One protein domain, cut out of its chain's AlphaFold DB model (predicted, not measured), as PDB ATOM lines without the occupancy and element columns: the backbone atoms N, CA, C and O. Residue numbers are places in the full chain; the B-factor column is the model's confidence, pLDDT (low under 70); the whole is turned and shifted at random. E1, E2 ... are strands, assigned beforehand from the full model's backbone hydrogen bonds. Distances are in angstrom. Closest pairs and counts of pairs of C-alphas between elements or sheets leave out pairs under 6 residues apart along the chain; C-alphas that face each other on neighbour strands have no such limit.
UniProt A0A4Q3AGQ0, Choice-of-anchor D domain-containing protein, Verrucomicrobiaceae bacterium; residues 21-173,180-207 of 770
ATOM      1  N   GLY A  21     229.583 220.385 108.845       67.75
ATOM      2  CA  GLY A  21     230.206 219.525 107.833       67.75
ATOM      3  C   GLY A  21     229.147 218.837 106.973       67.75
ATOM      4  O   GLY A  21     228.090 218.474 107.484       67.75
ATOM      5  N   GLN A  22     229.414 218.650 105.680       78.75
ATOM      6  CA  GLN A  22     228.554 217.856 104.798       78.75
ATOM      7  C   GLN A  22     228.951 216.376 104.886       78.75
ATOM      8  O   GLN A  22     230.138 216.049 104.839       78.75
ATOM      9  N   LEU A  23     227.971 215.482 105.020       81.81
ATOM     10  CA  LEU A  23     228.182 214.038 104.986       81.81
ATOM     11  C   LEU A  23     228.331 213.586 103.524       81.81
ATOM     12  O   LEU A  23     227.436 213.800 102.710       81.81
ATOM     13  N   SER A  24     229.464 212.978 103.185       84.00
ATOM     14  CA  SER A  24     229.776 212.468 101.845       84.00
ATOM     15  C   SER A  24     230.273 211.024 101.913       84.00
ATOM     16  O   SER A  24     230.474 210.473 103.000       84.00
ATOM     17  N   ASN A  25     230.456 210.401 100.747       90.44
ATOM     18  CA  ASN A  25     231.040 209.066 100.661       90.44
ATOM     19  C   ASN A  25     232.476 209.072 101.199       90.44
ATOM     20  O   ASN A  25     233.304 209.851 100.724       90.44
ATOM     21  N   THR A  26     232.766 208.171 102.139       93.19
ATOM     22  CA  THR A  26     234.075 208.083 102.800       93.19
ATOM     23  C   THR A  26     234.423 206.629 103.104       93.19
ATOM     24  O   THR A  26     233.548 205.838 103.456       93.19
ATOM     25  N   THR A  27     235.706 206.280 103.017       95.56
ATOM     26  CA  THR A  27     236.220 204.966 103.425       95.56
ATOM     27  C   THR A  27     237.175 205.118 104.602       95.56
ATOM     28  O   THR A  27     238.088 205.941 104.554       95.56
ATOM     29  N   TYR A  28     236.991 204.303 105.639       95.31
ATOM     30  CA  TYR A  28     237.810 204.286 106.847       95.31
ATOM     31  C   TYR A  28     238.519 202.938 106.976       95.31
ATOM     32  O   TYR A  28     237.885 201.899 107.151       95.31
ATOM     33  N   ALA A  29     239.850 202.970 106.892       94.50
ATOM     34  CA  ALA A  29     240.705 201.786 106.995       94.50
ATOM     35  C   ALA A  29     241.435 201.664 108.346       94.50
ATOM     36  O   ALA A  29     242.100 200.661 108.586       94.50
ATOM     37  N   VAL A  30     241.320 202.671 109.215       93.88
ATOM     38  CA  VAL A  30     241.909 202.717 110.561       93.88
ATOM     39  C   VAL A  30     240.957 203.425 111.517       93.88
ATOM     40  O   VAL A  30     240.130 204.235 111.079       93.88
ATOM     41  N   ASP A  31     241.084 203.141 112.813       94.69
ATOM     42  CA  ASP A  31     240.273 203.785 113.844       94.69
ATOM     43  C   ASP A  31     240.365 205.305 113.729       94.69
ATOM     44  O   ASP A  31     241.449 205.885 113.661       94.69
ATOM     45  N   THR A  32     239.207 205.957 113.669       93.69
ATOM     46  CA  THR A  32     239.129 207.393 113.402       93.69
ATOM     47  C   THR A  32     238.160 208.049 114.367       93.69
ATOM     48  O   THR A  32     236.974 207.732 114.390       93.69
ATOM     49  N   THR A  33     238.645 209.023 115.132       89.19
ATOM     50  CA  THR A  33     237.777 209.887 115.935       89.19
ATOM     51  C   THR A  33     237.408 211.114 115.117       89.19
ATOM     52  O   THR A  33     238.279 211.899 114.739       89.19
ATOM     53  N   ILE A  34     236.120 211.294 114.846       85.56
ATOM     54  CA  ILE A  34     235.605 212.489 114.181       85.56
ATOM     55  C   ILE A  34     235.217 213.551 115.226       85.56
ATOM     56  O   ILE A  34     234.702 213.205 116.294       85.56
ATOM     57  N   PRO A  35     235.459 214.849 114.955       78.81
ATOM     58  CA  PRO A  35     235.064 215.927 115.858       78.81
ATOM     59  C   PRO A  35     233.561 215.915 116.164       78.81
ATOM     60  O   PRO A  35     232.761 215.468 115.345       78.81
ATOM     61  N   ASP A  36     233.148 216.502 117.293       72.19
ATOM     62  CA  ASP A  36     231.728 216.708 117.652       72.19
ATOM     63  C   ASP A  36     231.060 217.822 116.804       72.19
ATOM     64  O   ASP A  36     230.247 218.621 117.278       72.19
ATOM     65  N   THR A  37     231.430 217.944 115.529       73.62
ATOM     66  CA  THR A  37     230.755 218.814 114.563       73.62
ATOM     67  C   THR A  37     229.489 218.134 114.052       73.62
ATOM     68  O   THR A  37     229.367 216.909 114.018       73.62
ATOM     69  N   ALA A  38     228.498 218.948 113.695       70.50
ATOM     70  CA  ALA A  38     227.277 218.446 113.092       70.50
ATOM     71  C   ALA A  38     227.527 218.133 111.610       70.50
ATOM     72  O   ALA A  38     227.878 219.029 110.839       70.50
ATOM     73  N   LEU A  39     227.384 216.854 111.263       77.25
ATOM     74  CA  LEU A  39     227.452 216.300 109.921       77.25
ATOM     75  C   LEU A  39     226.035 216.187 109.365       77.25
ATOM     76  O   LEU A  39     225.202 215.451 109.900       77.25
ATOM     77  N   PHE A  40     225.775 216.923 108.295       75.75
ATOM     78  CA  PHE A  40     224.480 216.958 107.633       75.75
ATOM     79  C   PHE A  40     224.578 216.272 106.282       75.75
ATOM     80  O   PHE A  40     225.418 216.630 105.456       75.75
ATOM     81  N   LEU A  41     223.680 215.331 106.032       74.12
ATOM     82  CA  LEU A  41     223.383 214.878 104.683       74.12
ATOM     83  C   LEU A  41     222.309 215.804 104.087       74.12
ATOM     84  O   LEU A  41     221.204 215.374 103.789       74.12
ATOM     85  N   GLU A  42     222.617 217.102 103.990       66.19
ATOM     86  CA  GLU A  42     221.751 218.105 103.356       66.19
ATOM     87  C   GLU A  42     222.168 218.251 101.886       66.19
ATOM     88  O   GLU A  42     223.247 218.760 101.577       66.19
ATOM     89  N   GLY A  43     221.331 217.772 100.967       54.38
ATOM     90  CA  GLY A  43     221.413 218.108  99.545       54.38
ATOM     91  C   GLY A  43     220.343 219.138  99.188       54.38
ATOM     92  O   GLY A  43     219.265 219.125  99.769       54.38
ATOM     93  N   ALA A  44     220.615 220.006  98.212       46.97
ATOM     94  CA  ALA A  44     219.671 221.027  97.738       46.97
ATOM     95  C   ALA A  44     218.530 220.485  96.845       46.97
ATOM     96  O   ALA A  44     217.816 221.287  96.246       46.97
ATOM     97  N   SER A  45     218.413 219.161  96.690       51.59
ATOM     98  CA  SER A  45     217.483 218.522  95.746       51.59
ATOM     99  C   SER A  45     216.924 217.156  96.203       51.59
ATOM    100  O   SER A  45     216.429 216.420  95.352       51.59
ATOM    101  N   GLY A  46     217.081 216.801  97.489       55.41
ATOM    102  CA  GLY A  46     216.656 215.534  98.113       55.41
ATOM    103  C   GLY A  46     217.117 214.244  97.411       55.41
ATOM    104  O   GLY A  46     217.874 214.270  96.437       55.41
ATOM    105  N   GLY A  47     216.788 213.078  97.982       64.44
ATOM    106  CA  GLY A  47     217.161 211.771  97.405       64.44
ATOM    107  C   GLY A  47     218.668 211.459  97.418       64.44
ATOM    108  O   GLY A  47     219.158 210.663  96.614       64.44
ATOM    109  N   THR A  48     219.432 212.094  98.307       77.12
ATOM    110  CA  THR A  48     220.884 211.919  98.409       77.12
ATOM    111  C   THR A  48     221.249 210.670  99.208       77.12
ATOM    112  O   THR A  48     220.646 210.356 100.231       77.12
ATOM    113  N   THR A  49     222.278 209.950  98.756       85.94
ATOM    114  CA  THR A  49     222.860 208.821  99.494       85.94
ATOM    115  C   THR A  49     224.320 209.108  99.825       85.94
ATOM    116  O   THR A  49     225.094 209.429  98.923       85.94
ATOM    117  N   ALA A  50     224.706 208.956 101.093       89.38
ATOM    118  CA  ALA A  50     226.108 208.897 101.503       89.38
ATOM    119  C   ALA A  50     226.429 207.519 102.074       89.38
ATOM    120  O   ALA A  50     225.686 206.992 102.896       89.38
ATOM    121  N   THR A  51     227.550 206.944 101.652       93.75
ATOM    122  CA  THR A  51     228.036 205.648 102.126       93.75
ATOM    123  C   THR A  51     229.363 205.811 102.837       93.75
ATOM    124  O   THR A  51     230.344 206.277 102.255       93.75
ATOM    125  N   TRP A  52     229.404 205.386 104.092       96.56
ATOM    126  CA  TRP A  52     230.637 205.171 104.825       96.56
ATOM    127  C   TRP A  52     231.000 203.695 104.785       96.56
ATOM    128  O   TRP A  52     230.286 202.858 105.330       96.56
ATOM    129  N   THR A  53     232.120 203.390 104.135       96.44
ATOM    130  CA  THR A  53     232.709 202.047 104.148       96.44
ATOM    131  C   THR A  53     233.748 201.998 105.260       96.44
ATOM    132  O   THR A  53     234.810 202.602 105.143       96.44
ATOM    133  N   ILE A  54     233.438 201.327 106.360       97.06
ATOM    134  CA  ILE A  54     234.323 201.159 107.511       97.06
ATOM    135  C   ILE A  54     234.830 199.722 107.465       97.06
ATOM    136  O   ILE A  54     234.025 198.801 107.544       97.06
ATOM    137  N   ASN A  55     236.138 199.526 107.306       96.50
ATOM    138  CA  ASN A  55     236.711 198.187 107.157       96.50
ATOM    139  C   ASN A  55     236.469 197.308 108.403       96.50
ATOM    140  O   ASN A  55     236.317 197.838 109.509       96.50
ATOM    141  N   PRO A  56     236.503 195.969 108.272       96.12
ATOM    142  CA  PRO A  56     236.318 195.075 109.410       96.12
ATOM    143  C   PRO A  56     237.341 195.357 110.515       96.12
ATOM    144  O   PRO A  56     238.528 195.538 110.242       96.12
ATOM    145  N   GLY A  57     236.881 195.406 111.766       93.44
ATOM    146  CA  GLY A  57     237.719 195.717 112.930       93.44
ATOM    147  C   GLY A  57     238.050 197.203 113.123       93.44
ATOM    148  O   GLY A  57     238.625 197.547 114.149       93.44
ATOM    149  N   VAL A  58     237.659 198.081 112.195       97.06
ATOM    150  CA  VAL A  58     237.837 199.534 112.319       97.06
ATOM    151  C   VAL A  58     236.639 200.163 113.022       97.06
ATOM    152  O   VAL A  58     235.488 199.840 112.725       97.06
ATOM    153  N   THR A  59     236.907 201.107 113.921       95.50
ATOM    154  CA  THR A  59     235.900 201.909 114.615       95.50
ATOM    155  C   THR A  59     236.025 203.390 114.264       95.50
ATOM    156  O   THR A  59     237.038 204.037 114.533       95.50
ATOM    157  N   VAL A  60     234.948 203.971 113.740       93.25
ATOM    158  CA  VAL A  60     234.794 205.425 113.623       93.25
ATOM    159  C   VAL A  60     233.993 205.921 114.821       93.25
ATOM    160  O   VAL A  60     232.873 205.462 115.037       93.25
ATOM    161  N   SER A  61     234.551 206.834 115.620       90.56
ATOM    162  CA  SER A  61     233.929 207.311 116.864       90.56
ATOM    163  C   SER A  61     233.684 208.819 116.878       90.56
ATOM    164  O   SER A  61     234.554 209.592 116.492       90.56
ATOM    165  N   GLY A  62     232.530 209.245 117.395       83.06
ATOM    166  CA  GLY A  62     232.175 210.664 117.572       83.06
ATOM    167  C   GLY A  62     231.161 211.184 116.547       83.06
ATOM    168  O   GLY A  62     230.471 210.395 115.905       83.06
ATOM    169  N   GLY A  63     231.072 212.510 116.403       79.31
ATOM    170  CA  GLY A  63     230.203 213.192 115.434       79.31
ATOM    171  C   GLY A  63     228.731 213.324 115.849       79.31
ATOM    172  O   GLY A  63     228.245 212.641 116.751       79.31
ATOM    173  N   ARG A  64     228.007 214.221 115.166       79.94
ATOM    174  CA  ARG A  64     226.539 214.354 115.246       79.94
ATOM    175  C   ARG A  64     225.949 214.191 113.859       79.94
ATOM    176  O   ARG A  64     226.298 214.965 112.974       79.94
ATOM    177  N   PHE A  65     225.051 213.232 113.680       83.88
ATOM    178  CA  PHE A  65     224.546 212.873 112.355       83.88
ATOM    179  C   PHE A  65     223.116 213.360 112.167       83.88
ATOM    180  O   PHE A  65     222.227 213.023 112.948       83.88
ATOM    181  N   PHE A  66     222.905 214.133 111.110       81.25
ATOM    182  CA  PHE A  66     221.608 214.642 110.689       81.25
ATOM    183  C   PHE A  66     221.352 214.161 109.263       81.25
ATOM    184  O   PHE A  66     222.036 214.579 108.329       81.25
ATOM    185  N   ILE A  67     220.401 213.245 109.107       84.12
ATOM    186  CA  ILE A  67     220.099 212.592 107.832       84.12
ATOM    187  C   ILE A  67     218.725 213.079 107.378       84.12
ATOM    188  O   ILE A  67     217.723 212.672 107.958       84.12
ATOM    189  N   GLY A  68     218.688 213.985 106.402       74.75
ATOM    190  CA  GLY A  68     217.480 214.660 105.907       74.75
ATOM    191  C   GLY A  68     217.773 216.105 105.484       74.75
ATOM    192  O   GLY A  68     218.762 216.688 105.928       74.75
ATOM    193  N   SER A  69     216.920 216.684 104.641       66.19
ATOM    194  CA  SER A  69     217.045 218.045 104.111       66.19
ATOM    195  C   SER A  69     216.388 219.101 105.005       66.19
ATOM    196  O   SER A  69     215.376 218.869 105.672       66.19
ATOM    197  N   THR A  70     216.964 220.306 104.977       56.09
ATOM    198  CA  THR A  70     216.377 221.541 105.520       56.09
ATOM    199  C   THR A  70     215.594 222.341 104.476       56.09
ATOM    200  O   THR A  70     214.903 223.298 104.842       56.09
ATOM    201  N   ALA A  71     215.716 221.993 103.191       54.25
ATOM    202  CA  ALA A  71     215.195 222.766 102.072       54.25
ATOM    203  C   ALA A  71     213.734 222.414 101.736       54.25
ATOM    204  O   ALA A  71     213.254 221.310 101.980       54.25
ATOM    205  N   VAL A  72     213.014 223.393 101.183       53.72
ATOM    206  CA  VAL A  72     211.657 223.256 100.627       53.72
ATOM    207  C   VAL A  72     211.778 223.414  99.106       53.72
ATOM    208  O   VAL A  72     212.478 224.345  98.695       53.72
ATOM    209  N   PRO A  73     211.076 222.627  98.262       55.03
ATOM    210  CA  PRO A  73     210.062 221.599  98.557       55.03
ATOM    211  C   PRO A  73     210.616 220.175  98.782       55.03
ATOM    212  O   PRO A  73     211.749 219.891  98.440       55.03
ATOM    213  N   ASN A  74     209.777 219.295  99.349       58.62
ATOM    214  CA  ASN A  74     210.059 217.885  99.667       58.62
ATOM    215  C   ASN A  74     210.474 217.080  98.422       58.62
ATOM    216  O   ASN A  74     209.646 216.839  97.541       58.62
ATOM    217  N   ASP A  75     211.737 216.671  98.360       60.91
ATOM    218  CA  ASP A  75     212.380 216.153  97.157       60.91
ATOM    219  C   ASP A  75     213.171 214.845  97.371       60.91
ATOM    220  O   ASP A  75     214.132 214.584  96.669       60.91
ATOM    221  N   GLY A  76     212.761 213.937  98.263       64.50
ATOM    222  CA  GLY A  76     213.260 212.546  98.262       64.50
ATOM    223  C   GLY A  76     213.491 211.953  99.649       64.50
ATOM    224  O   GLY A  76     212.942 212.444 100.620       64.50
ATOM    225  N   LEU A  77     214.230 210.841  99.739       76.62
ATOM    226  CA  LEU A  77     214.630 210.200 101.002       76.62
ATOM    227  C   LEU A  77     216.154 210.277 101.142       76.62
ATOM    228  O   LEU A  77     216.875 209.630 100.378       76.62
ATOM    229  N   ALA A  78     216.651 211.013 102.132       82.94
ATOM    230  CA  ALA A  78     218.070 211.051 102.464       82.94
ATOM    231  C   ALA A  78     218.510 209.724 103.105       82.94
ATOM    232  O   ALA A  78     217.973 209.311 104.136       82.94
ATOM    233  N   THR A  79     219.507 209.063 102.517       88.88
ATOM    234  CA  THR A  79     219.966 207.730 102.938       88.88
ATOM    235  C   THR A  79     221.427 207.753 103.367       88.88
ATOM    236  O   THR A  79     222.321 208.080 102.588       88.88
ATOM    237  N   PHE A  80     221.700 207.348 104.602       92.69
ATOM    238  CA  PHE A  80     223.056 207.104 105.076       92.69
ATOM    239  C   PHE A  80     223.308 205.605 105.197       92.69
ATOM    240  O   PHE A  80     222.555 204.897 105.863       92.69
ATOM    241  N   VAL A  81     224.375 205.131 104.563       95.25
ATOM    242  CA  VAL A  81     224.771 203.724 104.559       95.25
ATOM    243  C   VAL A  81     226.061 203.561 105.354       95.25
ATOM    244  O   VAL A  81     227.049 204.236 105.073       95.25
ATOM    245  N   VAL A  82     226.065 202.638 106.310       97.38
ATOM    246  CA  VAL A  82     227.266 202.158 106.999       97.38
ATOM    247  C   VAL A  82     227.534 200.731 106.532       97.38
ATOM    248  O   VAL A  82     226.706 199.843 106.722       97.38
ATOM    249  N   ASP A  83     228.685 200.531 105.900       96.38
ATOM    250  CA  ASP A  83     229.068 199.316 105.174       96.38
ATOM    251  C   ASP A  83     230.513 198.916 105.516       96.38
ATOM    252  O   ASP A  83     231.207 199.661 106.207       96.38
ATOM    253  N   GLY A  84     230.977 197.762 105.042       92.56
ATOM    254  CA  GLY A  84     232.368 197.314 105.148       92.56
ATOM    255  C   GLY A  84     232.710 196.436 106.357       92.56
ATOM    256  O   GLY A  84     233.844 195.973 106.434       92.56
ATOM    257  N   GLY A  85     231.774 196.163 107.272       92.81
ATOM    258  CA  GLY A  85     231.968 195.257 108.414       92.81
ATOM    259  C   GLY A  85     232.592 195.894 109.662       92.81
ATOM    260  O   GLY A  85     232.837 195.207 110.653       92.81
ATOM    261  N   GLY A  86     232.884 197.195 109.626       95.88
ATOM    262  CA  GLY A  86     233.386 197.971 110.759       95.88
ATOM    263  C   GLY A  86     232.288 198.595 111.626       95.88
ATOM    264  O   GLY A  86     231.090 198.410 111.403       95.88
ATOM    265  N   THR A  87     232.695 199.358 112.640       96.75
ATOM    266  CA  THR A  87     231.787 199.972 113.622       96.75
ATOM    267  C   THR A  87     231.748 201.493 113.490       96.75
ATOM    268  O   THR A  87     232.778 202.158 113.549       96.75
ATOM    269  N   LEU A  88     230.550 202.069 113.416       95.00
ATOM    270  CA  LEU A  88     230.303 203.484 113.678       95.00
ATOM    271  C   LEU A  88     229.764 203.647 115.105       95.00
ATOM    272  O   LEU A  88     228.616 203.303 115.391       95.00
ATOM    273  N   ASN A  89     230.580 204.189 116.006       91.31
ATOM    274  CA  ASN A  89     230.225 204.426 117.401       91.31
ATOM    275  C   ASN A  89     229.995 205.921 117.677       91.31
ATOM    276  O   ASN A  89     230.909 206.691 117.981       91.31
ATOM    277  N   ILE A  90     228.740 206.343 117.623       86.62
ATOM    278  CA  ILE A  90     228.342 207.731 117.843       86.62
ATOM    279  C   ILE A  90     228.273 207.976 119.359       86.62
ATOM    280  O   ILE A  90     227.301 207.598 120.019       86.62
ATOM    281  N   THR A  91     229.334 208.567 119.918       72.94
ATOM    282  CA  THR A  91     229.550 208.711 121.372       72.94
ATOM    283  C   THR A  91     229.480 210.177 121.809       72.94
ATOM    284  O   THR A  91     230.262 210.978 121.296       72.94
ATOM    285  N   ARG A  92     228.607 210.550 122.767       68.50
ATOM    286  CA  ARG A  92     228.520 211.949 123.259       68.50
ATOM    287  C   ARG A  92     227.901 212.145 124.654       68.50
ATOM    288  O   ARG A  92     227.065 211.372 125.101       68.50
ATOM    289  N   THR A  93     228.228 213.267 125.295       54.25
ATOM    290  CA  THR A  93     227.490 213.929 126.388       54.25
ATOM    291  C   THR A  93     226.508 214.991 125.817       54.25
ATOM    292  O   THR A  93     226.916 216.107 125.501       54.25
ATOM    293  N   GLY A  94     225.217 214.677 125.607       53.09
ATOM    294  CA  GLY A  94     224.225 215.636 125.060       53.09
ATOM    295  C   GLY A  94     222.848 215.041 124.687       53.09
ATOM    296  O   GLY A  94     222.663 213.840 124.778       53.09
ATOM    297  N   VAL A  95     221.879 215.880 124.275       54.12
ATOM    298  CA  VAL A  95     220.431 215.537 124.189       54.12
ATOM    299  C   VAL A  95     220.046 214.513 123.097       54.12
ATOM    300  O   VAL A  95     219.164 213.703 123.352       54.12
ATOM    301  N   PHE A  96     220.670 214.522 121.910       61.50
ATOM    302  CA  PHE A  96     220.516 213.479 120.876       61.50
ATOM    303  C   PHE A  96     221.766 213.412 119.982       61.50
ATOM    304  O   PHE A  96     222.444 214.429 119.781       61.50
ATOM    305  N   ASN A  97     222.063 212.224 119.442       68.88
ATOM    306  CA  ASN A  97     223.318 211.943 118.716       68.88
ATOM    307  C   ASN A  97     223.109 211.542 117.244       68.88
ATOM    308  O   ASN A  97     224.015 211.677 116.420       68.88
ATOM    309  N   LEU A  98     221.895 211.107 116.912       81.81
ATOM    310  CA  LEU A  98     221.455 210.771 115.564       81.81
ATOM    311  C   LEU A  98     220.089 211.419 115.328       81.81
ATOM    312  O   LEU A  98     219.211 211.369 116.187       81.81
ATOM    313  N   ARG A  99     219.891 212.025 114.166       80.19
ATOM    314  CA  ARG A  99     218.595 212.534 113.730       80.19
ATOM    315  C   ARG A  99     218.279 211.977 112.350       80.19
ATOM    316  O   ARG A  99     219.066 212.157 111.423       80.19
ATOM    317  N   LEU A 100     217.124 211.330 112.230       82.88
ATOM    318  CA  LEU A 100     216.599 210.766 110.990       82.88
ATOM    319  C   LEU A 100     215.376 211.582 110.562       82.88
ATOM    320  O   LEU A 100     214.269 211.380 111.062       82.88
ATOM    321  N   GLY A 101     215.590 212.509 109.640       75.12
ATOM    322  CA  GLY A 101     214.618 213.480 109.152       75.12
ATOM    323  C   GLY A 101     214.528 214.745 110.011       75.12
ATOM    324  O   GLY A 101     214.969 214.788 111.164       75.12
ATOM    325  N   GLN A 102     213.920 215.800 109.469       68.31
ATOM    326  CA  GLN A 102     213.735 217.077 110.168       68.31
ATOM    327  C   GLN A 102     212.259 217.421 110.411       68.31
ATOM    328  O   GLN A 102     211.447 217.398 109.500       68.31
ATOM    329  N   ASN A 103     211.940 217.799 111.654       55.31
ATOM    330  CA  ASN A 103     210.706 218.498 112.013       55.31
ATOM    331  C   ASN A 103     210.929 219.986 111.749       55.31
ATOM    332  O   ASN A 103     211.895 220.561 112.269       55.31
ATOM    333  N   GLY A 104     210.041 220.600 110.980       54.53
ATOM    334  CA  GLY A 104     210.058 222.024 110.705       54.53
ATOM    335  C   GLY A 104     210.152 222.902 111.941       54.53
ATOM    336  O   GLY A 104     209.301 222.844 112.820       54.53
ATOM    337  N   ILE A 105     211.164 223.767 111.985       49.12
ATOM    338  CA  ILE A 105     211.173 224.931 112.871       49.12
ATOM    339  C   ILE A 105     211.273 226.153 111.963       49.12
ATOM    340  O   ILE A 105     212.355 226.683 111.734       49.12
ATOM    341  N   ASN A 106     210.147 226.578 111.394       45.69
ATOM    342  CA  ASN A 106     210.026 227.945 110.907       45.69
ATOM    343  C   ASN A 106     208.634 228.476 111.252       45.69
ATOM    344  O   ASN A 106     207.630 228.012 110.721       45.69
ATOM    345  N   ALA A 107     208.574 229.426 112.184       45.22
ATOM    346  CA  ALA A 107     207.335 229.943 112.765       45.22
ATOM    347  C   ALA A 107     206.513 230.837 111.809       45.22
ATOM    348  O   ALA A 107     205.577 231.496 112.255       45.22
ATOM    349  N   THR A 108     206.856 230.910 110.518       51.88
ATOM    350  CA  THR A 108     206.307 231.915 109.589       51.88
ATOM    351  C   THR A 108     205.812 231.379 108.242       51.88
ATOM    352  O   THR A 108     205.276 232.164 107.464       51.88
ATOM    353  N   THR A 109     205.898 230.073 107.949       47.12
ATOM    354  CA  THR A 109     205.350 229.499 106.699       47.12
ATOM    355  C   THR A 109     204.462 228.284 106.966       47.12
ATOM    356  O   THR A 109     204.882 227.339 107.623       47.12
ATOM    357  N   THR A 110     203.248 228.276 106.416       47.75
ATOM    358  CA  THR A 110     202.200 227.241 106.557       47.75
ATOM    359  C   THR A 110     202.464 225.933 105.786       47.75
ATOM    360  O   THR A 110     201.524 225.192 105.503       47.75
ATOM    361  N   LEU A 111     203.717 225.619 105.440       47.53
ATOM    362  CA  LEU A 111     204.089 224.388 104.730       47.53
ATOM    363  C   LEU A 111     204.992 223.512 105.618       47.53
ATOM    364  O   LEU A 111     206.040 223.998 106.046       47.53
ATOM    365  N   PRO A 112     204.631 222.242 105.896       52.88
ATOM    366  CA  PRO A 112     205.494 221.331 106.641       52.88
ATOM    367  C   PRO A 112     206.718 220.959 105.790       52.88
ATOM    368  O   PRO A 112     206.606 220.282 104.772       52.88
ATOM    369  N   ASN A 113     207.899 221.413 106.205       53.97
ATOM    370  CA  ASN A 113     209.183 220.911 105.724       53.97
ATOM    371  C   ASN A 113     209.531 219.636 106.501       53.97
ATOM    372  O   ASN A 113     210.037 219.701 107.621       53.97
ATOM    373  N   SER A 114     209.218 218.480 105.923       59.91
ATOM    374  CA  SER A 114     209.549 217.186 106.518       59.91
ATOM    375  C   SER A 114     210.065 216.227 105.451       59.91
ATOM    376  O   SER A 114     209.273 215.633 104.719       59.91
ATOM    377  N   GLU A 115     211.386 216.071 105.373       72.00
ATOM    378  CA  GLU A 115     212.009 214.928 104.702       72.00
ATOM    379  C   GLU A 115     212.287 213.832 105.742       72.00
ATOM    380  O   GLU A 115     212.739 214.121 106.858       72.00
ATOM    381  N   ALA A 116     212.008 212.579 105.382       77.00
ATOM    382  CA  ALA A 116     212.386 211.409 106.168       77.00
ATOM    383  C   ALA A 116     213.876 211.080 105.976       77.00
ATOM    384  O   ALA A 116     214.460 211.370 104.936       77.00
ATOM    385  N   GLY A 117     214.485 210.446 106.979       83.50
ATOM    386  CA  GLY A 117     215.857 209.943 106.898       83.50
ATOM    387  C   GLY A 117     215.900 208.421 106.991       83.50
ATOM    388  O   GLY A 117     215.204 207.828 107.819       83.50
ATOM    389  N   ALA A 118     216.746 207.788 106.183       89.62
ATOM    390  CA  ALA A 118     217.011 206.359 106.243       89.62
ATOM    391  C   ALA A 118     218.450 206.078 106.680       89.62
ATOM    392  O   ALA A 118     219.405 206.637 106.140       89.62
ATOM    393  N   LEU A 119     218.600 205.172 107.644       93.88
ATOM    394  CA  LEU A 119     219.880 204.566 107.996       93.88
ATOM    395  C   LEU A 119     219.893 203.122 107.495       93.88
ATOM    396  O   LEU A 119     219.021 202.336 107.862       93.88
ATOM    397  N   ILE A 120     220.893 202.758 106.701       96.44
ATOM    398  CA  ILE A 120     221.135 201.380 106.269       96.44
ATOM    399  C   ILE A 120     222.447 200.917 106.893       96.44
ATOM    400  O   ILE A 120     223.491 201.525 106.672       96.44
ATOM    401  N   VAL A 121     222.404 199.838 107.666       97.88
ATOM    402  CA  VAL A 121     223.592 199.178 108.211       97.88
ATOM    403  C   VAL A 121     223.723 197.838 107.520       97.88
ATOM    404  O   VAL A 121     222.832 197.003 107.648       97.88
ATOM    405  N   ARG A 122     224.808 197.623 106.782       96.12
ATOM    406  CA  ARG A 122     224.951 196.436 105.936       96.12
ATOM    407  C   ARG A 122     226.355 195.854 105.954       96.12
ATOM    408  O   ARG A 122     227.247 196.427 106.571       96.12
ATOM    409  N   GLY A 123     226.534 194.693 105.327       91.94
ATOM    410  CA  GLY A 123     227.854 194.068 105.191       91.94
ATOM    411  C   GLY A 123     228.472 193.641 106.528       91.94
ATOM    412  O   GLY A 123     229.691 193.655 106.669       91.94
ATOM    413  N   GLY A 124     227.643 193.318 107.529       92.69
ATOM    414  CA  GLY A 124     228.102 192.977 108.878       92.69
ATOM    415  C   GLY A 124     228.538 194.179 109.724       92.69
ATOM    416  O   GLY A 124     229.075 193.988 110.812       92.69
ATOM    417  N   SER A 125     228.333 195.413 109.249       97.44
ATOM    418  CA  SER A 125     228.692 196.620 109.999       97.44
ATOM    419  C   SER A 125     227.854 196.808 111.263       97.44
ATOM    420  O   SER A 125     226.730 196.313 111.388       97.44
ATOM    421  N   ALA A 126     228.383 197.601 112.191       96.69
ATOM    422  CA  ALA A 126     227.717 197.958 113.434       96.69
ATOM    423  C   ALA A 126     227.513 199.469 113.544       96.69
ATOM    424  O   ALA A 126     228.449 200.242 113.348       96.69
ATOM    425  N   VAL A 127     226.312 199.904 113.923       95.12
ATOM    426  CA  VAL A 127     226.060 201.284 114.358       95.12
ATOM    427  C   VAL A 127     225.653 201.276 115.818       95.12
ATOM    428  O   VAL A 127     224.670 200.646 116.205       95.12
ATOM    429  N   ARG A 128     226.399 202.007 116.642       91.00
ATOM    430  CA  ARG A 128     226.203 202.050 118.088       91.00
ATOM    431  C   ARG A 128     226.068 203.489 118.565       91.00
ATOM    432  O   ARG A 128     226.930 204.318 118.299       91.00
ATOM    433  N   LEU A 129     224.997 203.781 119.297       86.81
ATOM    434  CA  LEU A 129     224.758 205.082 119.924       86.81
ATOM    435  C   LEU A 129     225.101 204.995 121.420       86.81
ATOM    436  O   LEU A 129     224.463 204.238 122.152       86.81
ATOM    437  N   THR A 130     226.094 205.760 121.895       71.88
ATOM    438  CA  THR A 130     226.521 205.769 123.315       71.88
ATOM    439  C   THR A 130     226.646 207.176 123.919       71.88
ATOM    440  O   THR A 130     226.905 208.143 123.205       71.88
ATOM    441  N   GLY A 131     226.425 207.331 125.238       62.41
ATOM    442  CA  GLY A 131     226.458 208.646 125.908       62.41
ATOM    443  C   GLY A 131     225.815 208.736 127.306       62.41
ATOM    444  O   GLY A 131     224.987 207.895 127.645       62.41
ATOM    445  N   THR A 132     226.180 209.755 128.110       51.81
ATOM    446  CA  THR A 132     225.702 209.977 129.507       51.81
ATOM    447  C   THR A 132     224.348 210.693 129.617       51.81
ATOM    448  O   THR A 132     223.720 210.670 130.672       51.81
ATOM    449  N   THR A 133     223.882 211.318 128.537       54.69
ATOM    450  CA  THR A 133     222.488 211.739 128.346       54.69
ATOM    451  C   THR A 133     222.017 210.905 127.162       54.69
ATOM    452  O   THR A 133     222.613 210.991 126.094       54.69
ATOM    453  N   ALA A 134     221.119 209.959 127.439       48.44
ATOM    454  CA  ALA A 134     220.918 208.706 126.708       48.44
ATOM    455  C   ALA A 134     221.023 208.827 125.177       48.44
ATOM    456  O   ALA A 134     220.463 209.754 124.598       48.44
ATOM    457  N   GLY A 135     221.717 207.861 124.548       51.06
ATOM    458  CA  GLY A 135     221.947 207.698 123.103       51.06
ATOM    459  C   GLY A 135     220.670 207.514 122.282       51.06
ATOM    460  O   GLY A 135     220.470 206.483 121.635       51.06
ATOM    461  N   THR A 136     219.823 208.531 122.345       59.06
ATOM    462  CA  THR A 136     218.542 208.669 121.687       59.06
ATOM    463  C   THR A 136     218.745 209.248 120.298       59.06
ATOM    464  O   THR A 136     219.689 210.010 120.035       59.06
ATOM    465  N   PHE A 137     217.862 208.852 119.393       71.06
ATOM    466  CA  PHE A 137     217.720 209.511 118.110       71.06
ATOM    467  C   PHE A 137     216.369 210.215 118.050       71.06
ATOM    468  O   PHE A 137     215.442 209.865 118.778       71.06
ATOM    469  N   GLN A 138     216.287 211.229 117.198       73.56
ATOM    470  CA  GLN A 138     215.034 211.888 116.854       73.56
ATOM    471  C   GLN A 138     214.630 211.455 115.450       73.56
ATOM    472  O   GLN A 138     215.449 211.526 114.531       73.56
ATOM    473  N   GLU A 139     213.376 211.061 115.273       75.69
ATOM    474  CA  GLU A 139     212.838 210.673 113.975       75.69
ATOM    475  C   GLU A 139     211.707 211.582 113.475       75.69
ATOM    476  O   GLU A 139     211.102 212.377 114.203       75.69
ATOM    477  N   GLN A 140     211.464 211.492 112.173       75.19
ATOM    478  CA  GLN A 140     210.274 211.995 111.504       75.19
ATOM    479  C   GLN A 140     209.384 210.835 111.072       75.19
ATOM    480  O   GLN A 140     209.898 209.750 110.777       75.19
ATOM    481  N   PRO A 141     208.058 211.043 110.978       74.31
ATOM    482  CA  PRO A 141     207.199 210.110 110.266       74.31
ATOM    483  C   PRO A 141     207.769 209.819 108.868       74.31
ATOM    484  O   PRO A 141     208.039 210.739 108.104       74.31
ATOM    485  N   GLY A 142     207.977 208.536 108.557       76.75
ATOM    486  CA  GLY A 142     208.585 208.077 107.301       76.75
ATOM    487  C   GLY A 142     210.059 207.667 107.402       76.75
ATOM    488  O   GLY A 142     210.543 206.994 106.498       76.75
ATOM    489  N   SER A 143     210.763 208.006 108.487       84.75
ATOM    490  CA  SER A 143     212.147 207.564 108.714       84.75
ATOM    491  C   SER A 143     212.233 206.065 109.023       84.75
ATOM    492  O   SER A 143     211.300 205.486 109.583       84.75
ATOM    493  N   SER A 144     213.365 205.435 108.698       90.44
ATOM    494  CA  SER A 144     213.554 203.986 108.862       90.44
ATOM    495  C   SER A 144     215.000 203.589 109.147       90.44
ATOM    496  O   SER A 144     215.937 204.257 108.704       90.44
ATOM    497  N   ILE A 145     215.176 202.443 109.804       93.94
ATOM    498  CA  ILE A 145     216.461 201.741 109.892       93.94
ATOM    499  C   ILE A 145     216.345 200.416 109.131       93.94
ATOM    500  O   ILE A 145     215.384 199.668 109.311       93.94
ATOM    501  N   THR A 146     217.325 200.112 108.288       96.56
ATOM    502  CA  THR A 146     217.442 198.819 107.602       96.56
ATOM    503  C   THR A 146     218.735 198.148 108.034       96.56
ATOM    504  O   THR A 146     219.801 198.752 107.934       96.56
ATOM    505  N   LEU A 147     218.644 196.914 108.518       97.50
ATOM    506  CA  LEU A 147     219.789 196.049 108.777       97.50
ATOM    507  C   LEU A 147     219.862 195.025 107.644       97.50
ATOM    508  O   LEU A 147     218.988 194.173 107.518       97.50
ATOM    509  N   ASP A 148     220.861 195.138 106.782       95.44
ATOM    510  CA  ASP A 148     220.936 194.381 105.534       95.44
ATOM    511  C   ASP A 148     222.120 193.406 105.545       95.44
ATOM    512  O   ASP A 148     223.288 193.796 105.484       95.44
ATOM    513  N   GLY A 149     221.799 192.117 105.639       92.81
ATOM    514  CA  GLY A 149     222.761 191.026 105.725       92.81
ATOM    515  C   GLY A 149     223.037 190.556 107.154       92.81
ATOM    516  O   GLY A 149     222.952 191.307 108.128       92.81
ATOM    517  N   ILE A 150     223.377 189.269 107.272       93.25
ATOM    518  CA  ILE A 150     223.701 188.609 108.543       93.25
ATOM    519  C   ILE A 150     224.867 189.332 109.229       93.25
ATOM    520  O   ILE A 150     225.869 189.667 108.600       93.25
ATOM    521  N   GLY A 151     224.743 189.546 110.538       92.31
ATOM    522  CA  GLY A 151     225.756 190.192 111.369       92.31
ATOM    523  C   GLY A 151     225.646 191.715 111.442       92.31
ATOM    524  O   GLY A 151     226.277 192.304 112.313       92.31
ATOM    525  N   SER A 152     224.827 192.366 110.607       96.88
ATOM    526  CA  SER A 152     224.596 193.809 110.722       96.88
ATOM    527  C   SER A 152     223.869 194.154 112.020       96.88
ATOM    528  O   SER A 152     222.880 193.503 112.381       96.88
ATOM    529  N   THR A 153     224.360 195.176 112.730       96.88
ATOM    530  CA  THR A 153     223.853 195.535 114.062       96.88
ATOM    531  C   THR A 153     223.505 197.006 114.234       96.88
ATOM    532  O   THR A 153     224.182 197.903 113.728       96.88
ATOM    533  N   PHE A 154     222.455 197.251 115.017       94.50
ATOM    534  CA  PHE A 154     222.113 198.575 115.527       94.50
ATOM    535  C   PHE A 154     221.893 198.514 117.035       94.50
ATOM    536  O   PHE A 154     221.051 197.758 117.519       94.50
ATOM    537  N   SER A 155     222.633 199.336 117.773       91.50
ATOM    538  CA  SER A 155     222.586 199.392 119.233       91.50
ATOM    539  C   SER A 155     222.252 200.802 119.707       91.50
ATOM    540  O   SER A 155     222.967 201.757 119.395       91.50
ATOM    541  N   SER A 156     221.197 200.942 120.509       87.88
ATOM    542  CA  SER A 156     220.776 202.222 121.089       87.88
ATOM    543  C   SER A 156     220.059 202.010 122.425       87.88
ATOM    544  O   SER A 156     219.640 200.901 122.760       87.88
ATOM    545  N   VAL A 157     219.923 203.082 123.207       81.81
ATOM    546  CA  VAL A 157     219.084 203.085 124.406       81.81
ATOM    547  C   VAL A 157     217.615 203.144 123.986       81.81
ATOM    548  O   VAL A 157     217.164 204.117 123.373       81.81
ATOM    549  N   GLY A 158     216.857 202.101 124.316       81.31
ATOM    550  CA  GLY A 158     215.470 201.969 123.888       81.31
ATOM    551  C   GLY A 158     214.931 200.549 124.007       81.31
ATOM    552  O   GLY A 158     215.612 199.646 124.487       81.31
ATOM    553  N   THR A 159     213.693 200.363 123.557       87.25
ATOM    554  CA  THR A 159     212.969 199.089 123.569       87.25
ATOM    555  C   THR A 159     212.645 198.643 122.149       87.25
ATOM    556  O   THR A 159     212.235 199.443 121.307       87.25
ATOM    557  N   TRP A 160     212.829 197.353 121.881       92.19
ATOM    558  CA  TRP A 160     212.435 196.711 120.631       92.19
ATOM    559  C   TRP A 160     211.078 196.034 120.793       92.19
ATOM    560  O   TRP A 160     210.887 195.243 121.714       92.19
ATOM    561  N   ASN A 161     210.147 196.313 119.883       91.56
ATOM    562  CA  ASN A 161     208.884 195.597 119.791       91.56
ATOM    563  C   ASN A 161     208.882 194.730 118.525       91.56
ATOM    564  O   ASN A 161     208.584 195.214 117.430       91.56
ATOM    565  N   ALA A 162     209.173 193.439 118.700       89.50
ATOM    566  CA  ALA A 162     209.230 192.464 117.611       89.50
ATOM    567  C   ALA A 162     207.892 192.302 116.865       89.50
ATOM    568  O   ALA A 162     207.900 192.065 115.663       89.50
ATOM    569  N   ALA A 163     206.751 192.475 117.543       89.00
ATOM    570  CA  ALA A 163     205.430 192.314 116.929       89.00
ATOM    571  C   ALA A 163     205.081 193.455 115.962       89.00
ATOM    572  O   ALA A 163     204.395 193.240 114.970       89.00
ATOM    573  N   THR A 164     205.549 194.674 116.248       89.69
ATOM    574  CA  THR A 164     205.321 195.839 115.373       89.69
ATOM    575  C   THR A 164     206.505 196.137 114.452       89.69
ATOM    576  O   THR A 164     206.369 196.954 113.542       89.69
ATOM    577  N   GLY A 165     207.661 195.503 114.680       91.50
ATOM    578  CA  GLY A 165     208.900 195.777 113.954       91.50
ATOM    579  C   GLY A 165     209.456 197.175 114.235       91.50
ATOM    580  O   GLY A 165     210.077 197.778 113.360       91.50
ATOM    581  N   ARG A 166     209.178 197.741 115.419       90.75
ATOM    582  CA  ARG A 166     209.547 199.124 115.750       90.75
ATOM    583  C   ARG A 166     210.451 199.214 116.972       90.75
ATOM    584  O   ARG A 166     210.263 198.500 117.957       90.75
ATOM    585  N   PHE A 167     211.409 200.131 116.910       89.12
ATOM    586  CA  PHE A 167     212.317 200.464 118.000       89.12
ATOM    587  C   PHE A 167     211.947 201.824 118.597       89.12
ATOM    588  O   PHE A 167     211.869 202.821 117.880       89.12
ATOM    589  N   THR A 168     211.732 201.874 119.907       84.31
ATOM    590  CA  THR A 168     211.363 203.096 120.633       84.31
ATOM    591  C   THR A 168     212.520 203.527 121.516       84.31
ATOM    592  O   THR A 168     212.925 202.783 122.409       84.31
ATOM    593  N   SER A 169     213.048 204.729 121.303       74.75
ATOM    594  CA  SER A 169     214.135 205.262 122.128       74.75
ATOM    595  C   SER A 169     213.641 205.763 123.500       74.75
ATOM    596  O   SER A 169     212.490 206.174 123.634       74.75
ATOM    597  N   GLN A 170     214.482 205.714 124.543       65.94
ATOM    598  CA  GLN A 170     214.100 206.117 125.910       65.94
ATOM    599  C   GLN A 170     214.131 207.648 126.097       65.94
ATOM    600  O   GLN A 170     215.177 208.270 125.958       65.94
ATOM    601  N   THR A 171     213.006 208.263 126.471       57.09
ATOM    602  CA  THR A 171     212.870 209.721 126.683       57.09
ATOM    603  C   THR A 171     213.298 210.195 128.074       57.09
ATOM    604  O   THR A 171     212.829 209.630 129.061       57.09
ATOM    605  N   THR A 172     213.997 211.336 128.170       49.34
ATOM    606  CA  THR A 172     213.921 212.220 129.356       49.34
ATOM    607  C   THR A 172     213.948 213.714 128.989       49.34
ATOM    608  O   THR A 172     214.857 214.181 128.307       49.34
ATOM    609  N   THR A 173     212.934 214.444 129.467       46.03
ATOM    610  CA  THR A 173     212.672 215.908 129.430       46.03
ATOM    611  C   THR A 173     213.738 216.727 130.197       46.03
ATOM    612  O   THR A 173     214.442 216.154 131.015       46.03
ATOM    613  N   SER A 180     209.574 211.100 119.727       57.75
ATOM    614  CA  SER A 180     210.142 209.767 119.990       57.75
ATOM    615  C   SER A 180     209.099 208.695 119.655       57.75
ATOM    616  O   SER A 180     208.749 207.825 120.453       57.75
ATOM    617  N   GLY A 181     208.519 208.813 118.467       59.50
ATOM    618  CA  GLY A 181     207.764 207.743 117.849       59.50
ATOM    619  C   GLY A 181     208.647 206.515 117.620       59.50
ATOM    620  O   GLY A 181     209.845 206.594 117.366       59.50
ATOM    621  N   ALA A 182     208.045 205.335 117.711       77.56
ATOM    622  CA  ALA A 182     208.745 204.097 117.409       77.56
ATOM    623  C   ALA A 182     209.185 204.107 115.928       77.56
ATOM    624  O   ALA A 182     208.333 204.281 115.050       77.56
ATOM    625  N   ILE A 183     210.473 203.922 115.625       86.06
ATOM    626  CA  ILE A 183     210.991 203.865 114.246       86.06
ATOM    627  C   ILE A 183     210.874 202.435 113.702       86.06
ATOM    628  O   ILE A 183     211.184 201.501 114.442       86.06
ATOM    629  N   PRO A 184     210.434 202.207 112.453       91.75
ATOM    630  CA  PRO A 184     210.490 200.876 111.865       91.75
ATOM    631  C   PRO A 184     211.948 200.448 111.660       91.75
ATOM    632  O   PRO A 184     212.755 201.200 111.105       91.75
ATOM    633  N   VAL A 185     212.263 199.226 112.092       94.12
ATOM    634  CA  VAL A 185     213.528 198.553 111.790       94.12
ATOM    635  C   VAL A 185     213.215 197.308 110.975       94.12
ATOM    636  O   VAL A 185     212.419 196.473 111.397       94.12
ATOM    637  N   THR A 186     213.834 197.186 109.806       95.00
ATOM    638  CA  THR A 186     213.648 196.036 108.911       95.00
ATOM    639  C   THR A 186     214.956 195.279 108.739       95.00
ATOM    640  O   THR A 186     216.026 195.884 108.773       95.00
ATOM    641  N   ALA A 187     214.871 193.956 108.586       94.38
ATOM    642  CA  ALA A 187     216.007 193.125 108.209       94.38
ATOM    643  C   ALA A 187     215.878 192.673 106.755       94.38
ATOM    644  O   ALA A 187     214.782 192.342 106.301       94.38
ATOM    645  N   VAL A 188     217.004 192.614 106.052       93.81
ATOM    646  CA  VAL A 188     217.127 191.998 104.726       93.81
ATOM    647  C   VAL A 188     218.099 190.823 104.841       93.81
ATOM    648  O   VAL A 188     219.158 190.945 105.451       93.81
ATOM    649  N   GLY A 189     217.723 189.658 104.301       86.56
ATOM    650  CA  GLY A 189     218.570 188.456 104.308       86.56
ATOM    651  C   GLY A 189     218.643 187.688 105.639       86.56
ATOM    652  O   GLY A 189     219.544 186.869 105.808       86.56
ATOM    653  N   GLY A 190     217.721 187.924 106.579       89.38
ATOM    654  CA  GLY A 190     217.680 187.228 107.869       89.38
ATOM    655  C   GLY A 190     216.538 187.690 108.776       89.38
ATOM    656  O   GLY A 190     215.607 188.360 108.328       89.38
ATOM    657  N   VAL A 191     216.618 187.344 110.061       91.00
ATOM    658  CA  VAL A 191     215.654 187.743 111.100       91.00
ATOM    659  C   VAL A 191     216.320 188.631 112.148       91.00
ATOM    660  O   VAL A 191     217.489 188.441 112.485       91.00
ATOM    661  N   ILE A 192     215.579 189.607 112.680       93.50
ATOM    662  CA  ILE A 192     216.070 190.463 113.769       93.50
ATOM    663  C   ILE A 192     216.026 189.675 115.077       93.50
ATOM    664  O   ILE A 192     214.955 189.300 115.550       93.50
ATOM    665  N   SER A 193     217.188 189.502 115.698       94.06
ATOM    666  CA  SER A 193     217.328 189.101 117.094       94.06
ATOM    667  C   SER A 193     217.710 190.313 117.937       94.06
ATOM    668  O   SER A 193     218.534 191.127 117.520       94.06
ATOM    669  N   SER A 194     217.106 190.458 119.118       94.25
ATOM    670  CA  SER A 194     217.406 191.550 120.046       94.25
ATOM    671  C   SER A 194     218.075 191.028 121.312       94.25
ATOM    672  O   SER A 194     217.559 190.107 121.939       94.25
ATOM    673  N   SER A 195     219.159 191.668 121.739       95.25
ATOM    674  CA  SER A 195     219.784 191.456 123.049       95.25
ATOM    675  C   SER A 195     219.809 192.759 123.847       95.25
ATOM    676  O   SER A 195     219.891 193.844 123.272       95.25
ATOM    677  N   VAL A 196     219.718 192.672 125.175       92.06
ATOM    678  CA  VAL A 196     219.704 193.843 126.065       92.06
ATOM    679  C   VAL A 196     220.844 193.728 127.068       92.06
ATOM    680  O   VAL A 196     220.963 192.719 127.759       92.06
ATOM    681  N   PHE A 197     221.673 194.768 127.165       87.56
ATOM    682  CA  PHE A 197     222.728 194.882 128.172       87.56
ATOM    683  C   PHE A 197     222.648 196.253 128.849       87.56
ATOM    684  O   PHE A 197     222.894 197.294 128.230       87.56
ATOM    685  N   GLY A 198     222.272 196.268 130.129       85.88
ATOM    686  CA  GLY A 198     221.928 197.507 130.827       85.88
ATOM    687  C   GLY A 198     220.743 198.205 130.150       85.88
ATOM    688  O   GLY A 198     219.692 197.599 129.968       85.88
ATOM    689  N   ALA A 199     220.919 199.471 129.764       79.56
ATOM    690  CA  ALA A 199     219.901 200.256 129.056       79.56
ATOM    691  C   ALA A 199     219.983 200.145 127.518       79.56
ATOM    692  O   ALA A 199     219.165 200.741 126.821       79.56
ATOM    693  N   ILE A 200     220.978 199.432 126.977       84.81
ATOM    694  CA  ILE A 200     221.211 199.331 125.531       84.81
ATOM    695  C   ILE A 200     220.530 198.078 124.990       84.81
ATOM    696  O   ILE A 200     220.830 196.969 125.431       84.81
ATOM    697  N   THR A 201     219.687 198.262 123.977       90.88
ATOM    698  CA  THR A 201     219.154 197.179 123.149       90.88
ATOM    699  C   THR A 201     219.953 197.121 121.852       90.88
ATOM    700  O   THR A 201     220.087 198.127 121.153       90.88
ATOM    701  N   THR A 202     220.485 195.945 121.536       94.19
ATOM    702  CA  THR A 202     221.187 195.646 120.285       94.19
ATOM    703  C   THR A 202     220.314 194.759 119.421       94.19
ATOM    704  O   THR A 202     219.918 193.676 119.846       94.19
ATOM    705  N   LEU A 203     220.032 195.220 118.211       96.38
ATOM    706  CA  LEU A 203     219.399 194.448 117.154       96.38
ATOM    707  C   LEU A 203     220.482 193.866 116.254       96.38
ATOM    708  O   LEU A 203     221.405 194.580 115.865       96.38
ATOM    709  N   THR A 204     220.366 192.590 115.914       95.81
ATOM    710  CA  THR A 204     221.304 191.869 115.051       95.81
ATOM    711  C   THR A 204     220.530 191.041 114.043       95.81
ATOM    712  O   THR A 204     219.573 190.361 114.409       95.81
ATOM    713  N   VAL A 205     220.951 191.071 112.782       95.56
ATOM    714  CA  VAL A 205     220.417 190.156 111.769       95.56
ATOM    715  C   VAL A 205     221.097 188.804 111.923       95.56
ATOM    716  O   VAL A 205     222.314 188.692 111.773       95.56
ATOM    717  N   LEU A 206     220.312 187.775 112.217       92.00
ATOM    718  CA  LEU A 206     220.757 186.387 112.229       92.00
ATOM    719  C   LEU A 206     220.182 185.645 111.025       92.00
ATOM    720  O   LEU A 206     219.171 186.061 110.452       92.00
ATOM    721  N   ALA A 207     220.812 184.531 110.653       85.81
ATOM    722  CA  ALA A 207     220.201 183.595 109.719       85.81
ATOM    723  C   ALA A 207     218.828 183.160 110.256       85.81
ATOM    724  O   ALA A 207     218.666 182.951 111.463       85.81
TER     725      ALA A 207
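Overview. This is residues 21 to 173 and 180 to 207 of the 770 residues of the protein "Choice-of-anchor D domain-containing protein" of Verrucomicrobiaceae bacterium (UniProt A0A4Q3AGQ0). The printed part is a chain wound in stacked turns, a solenoid with three walls: E1, E3, E5, E8, E11 and E14 lie side by side in one, E2, E4, E6, E9 and E12 begin in the second, and E7 and E10 with the later residues of E2 and E4 make the shorter third. At one end the turns give way to two hairpins, E12 with E13 and E15 with E16, and the loop of residues 101 to 116 reaches away from the coil. The 181 printed residues hold 16 named strands, E1 to E16 in chain order, and no named helix, an all strand class; they form one branched sheet, mixed and mostly parallel. The whole is compact, with a radius of gyration of the C-alphas of 15.5 A and spans of 48 by 36 by 33 A.

Arrangement. The sheet is twisted, with C-alphas up to 12.3 A off its best plane. E1, residues 26 to 28, and E3, residues 49 to 54, are parallel neighbours, with N 28 and O 53 2.8 A apart, within hydrogen-bond range. E5, residues 78 to 83, is the parallel neighbour of E3 (N 52 and O 81, 2.8 A) and of E8, residues 117 to 122 (N 82 and O 120, 2.8 A). E11, residues 144 to 148, is parallel to E8 and to E14, residues 183 to 188, with N 147 and O 186 2.8 A apart. E2, residues 32 to 41, bends by 92 degrees at residue 36, and its parallel neighbour E4, residues 59 to 67, by 80 degrees at residue 62; N 34 and O 61 are 2.8 A apart. On the other side of E4 lie E6, residues 87 to 91, and E7, residues 98 to 100, parallel to it, with N 89 and O 60 2.8 A apart and N 99 and O 65 2.8 A. E9, residues 126 to 130, is parallel to E6, and E10, residues 137 to 139, to E7. E12, residues 153 to 161, bends by 113 degrees at residue 157; E9 and E13, residues 166 to 169, lie on one side of it and E16, residues 200 to 206, on the other side. E12 and E13 are a hairpin, with N 159 and O 168 2.8 A apart; so are E15, residues 191 to 197, and E16, with N 193 and O 204 2.8 A apart.

Along the chain. E1 begins at C-alpha 26, (234.075, 208.083, 102.800), and E16 ends at C-alpha 206, (220.757, 186.387, 112.229). E4 is 20.2 A from first to last C-alpha, E15 19.8 A and E2 19.5 A.

Size, cuts and confidence. The C-alphas farthest apart, those of Thr 108 and Ala 207, are 50.3 A apart. Residues 174 to 179 are not printed, and C-alphas 173 and 180 are 11.5 A apart across the cut. The link from E7 to E8 is long. The mean pLDDT of the printed part is 80.0; 46 residues are under 70, among them residues 102 to 114.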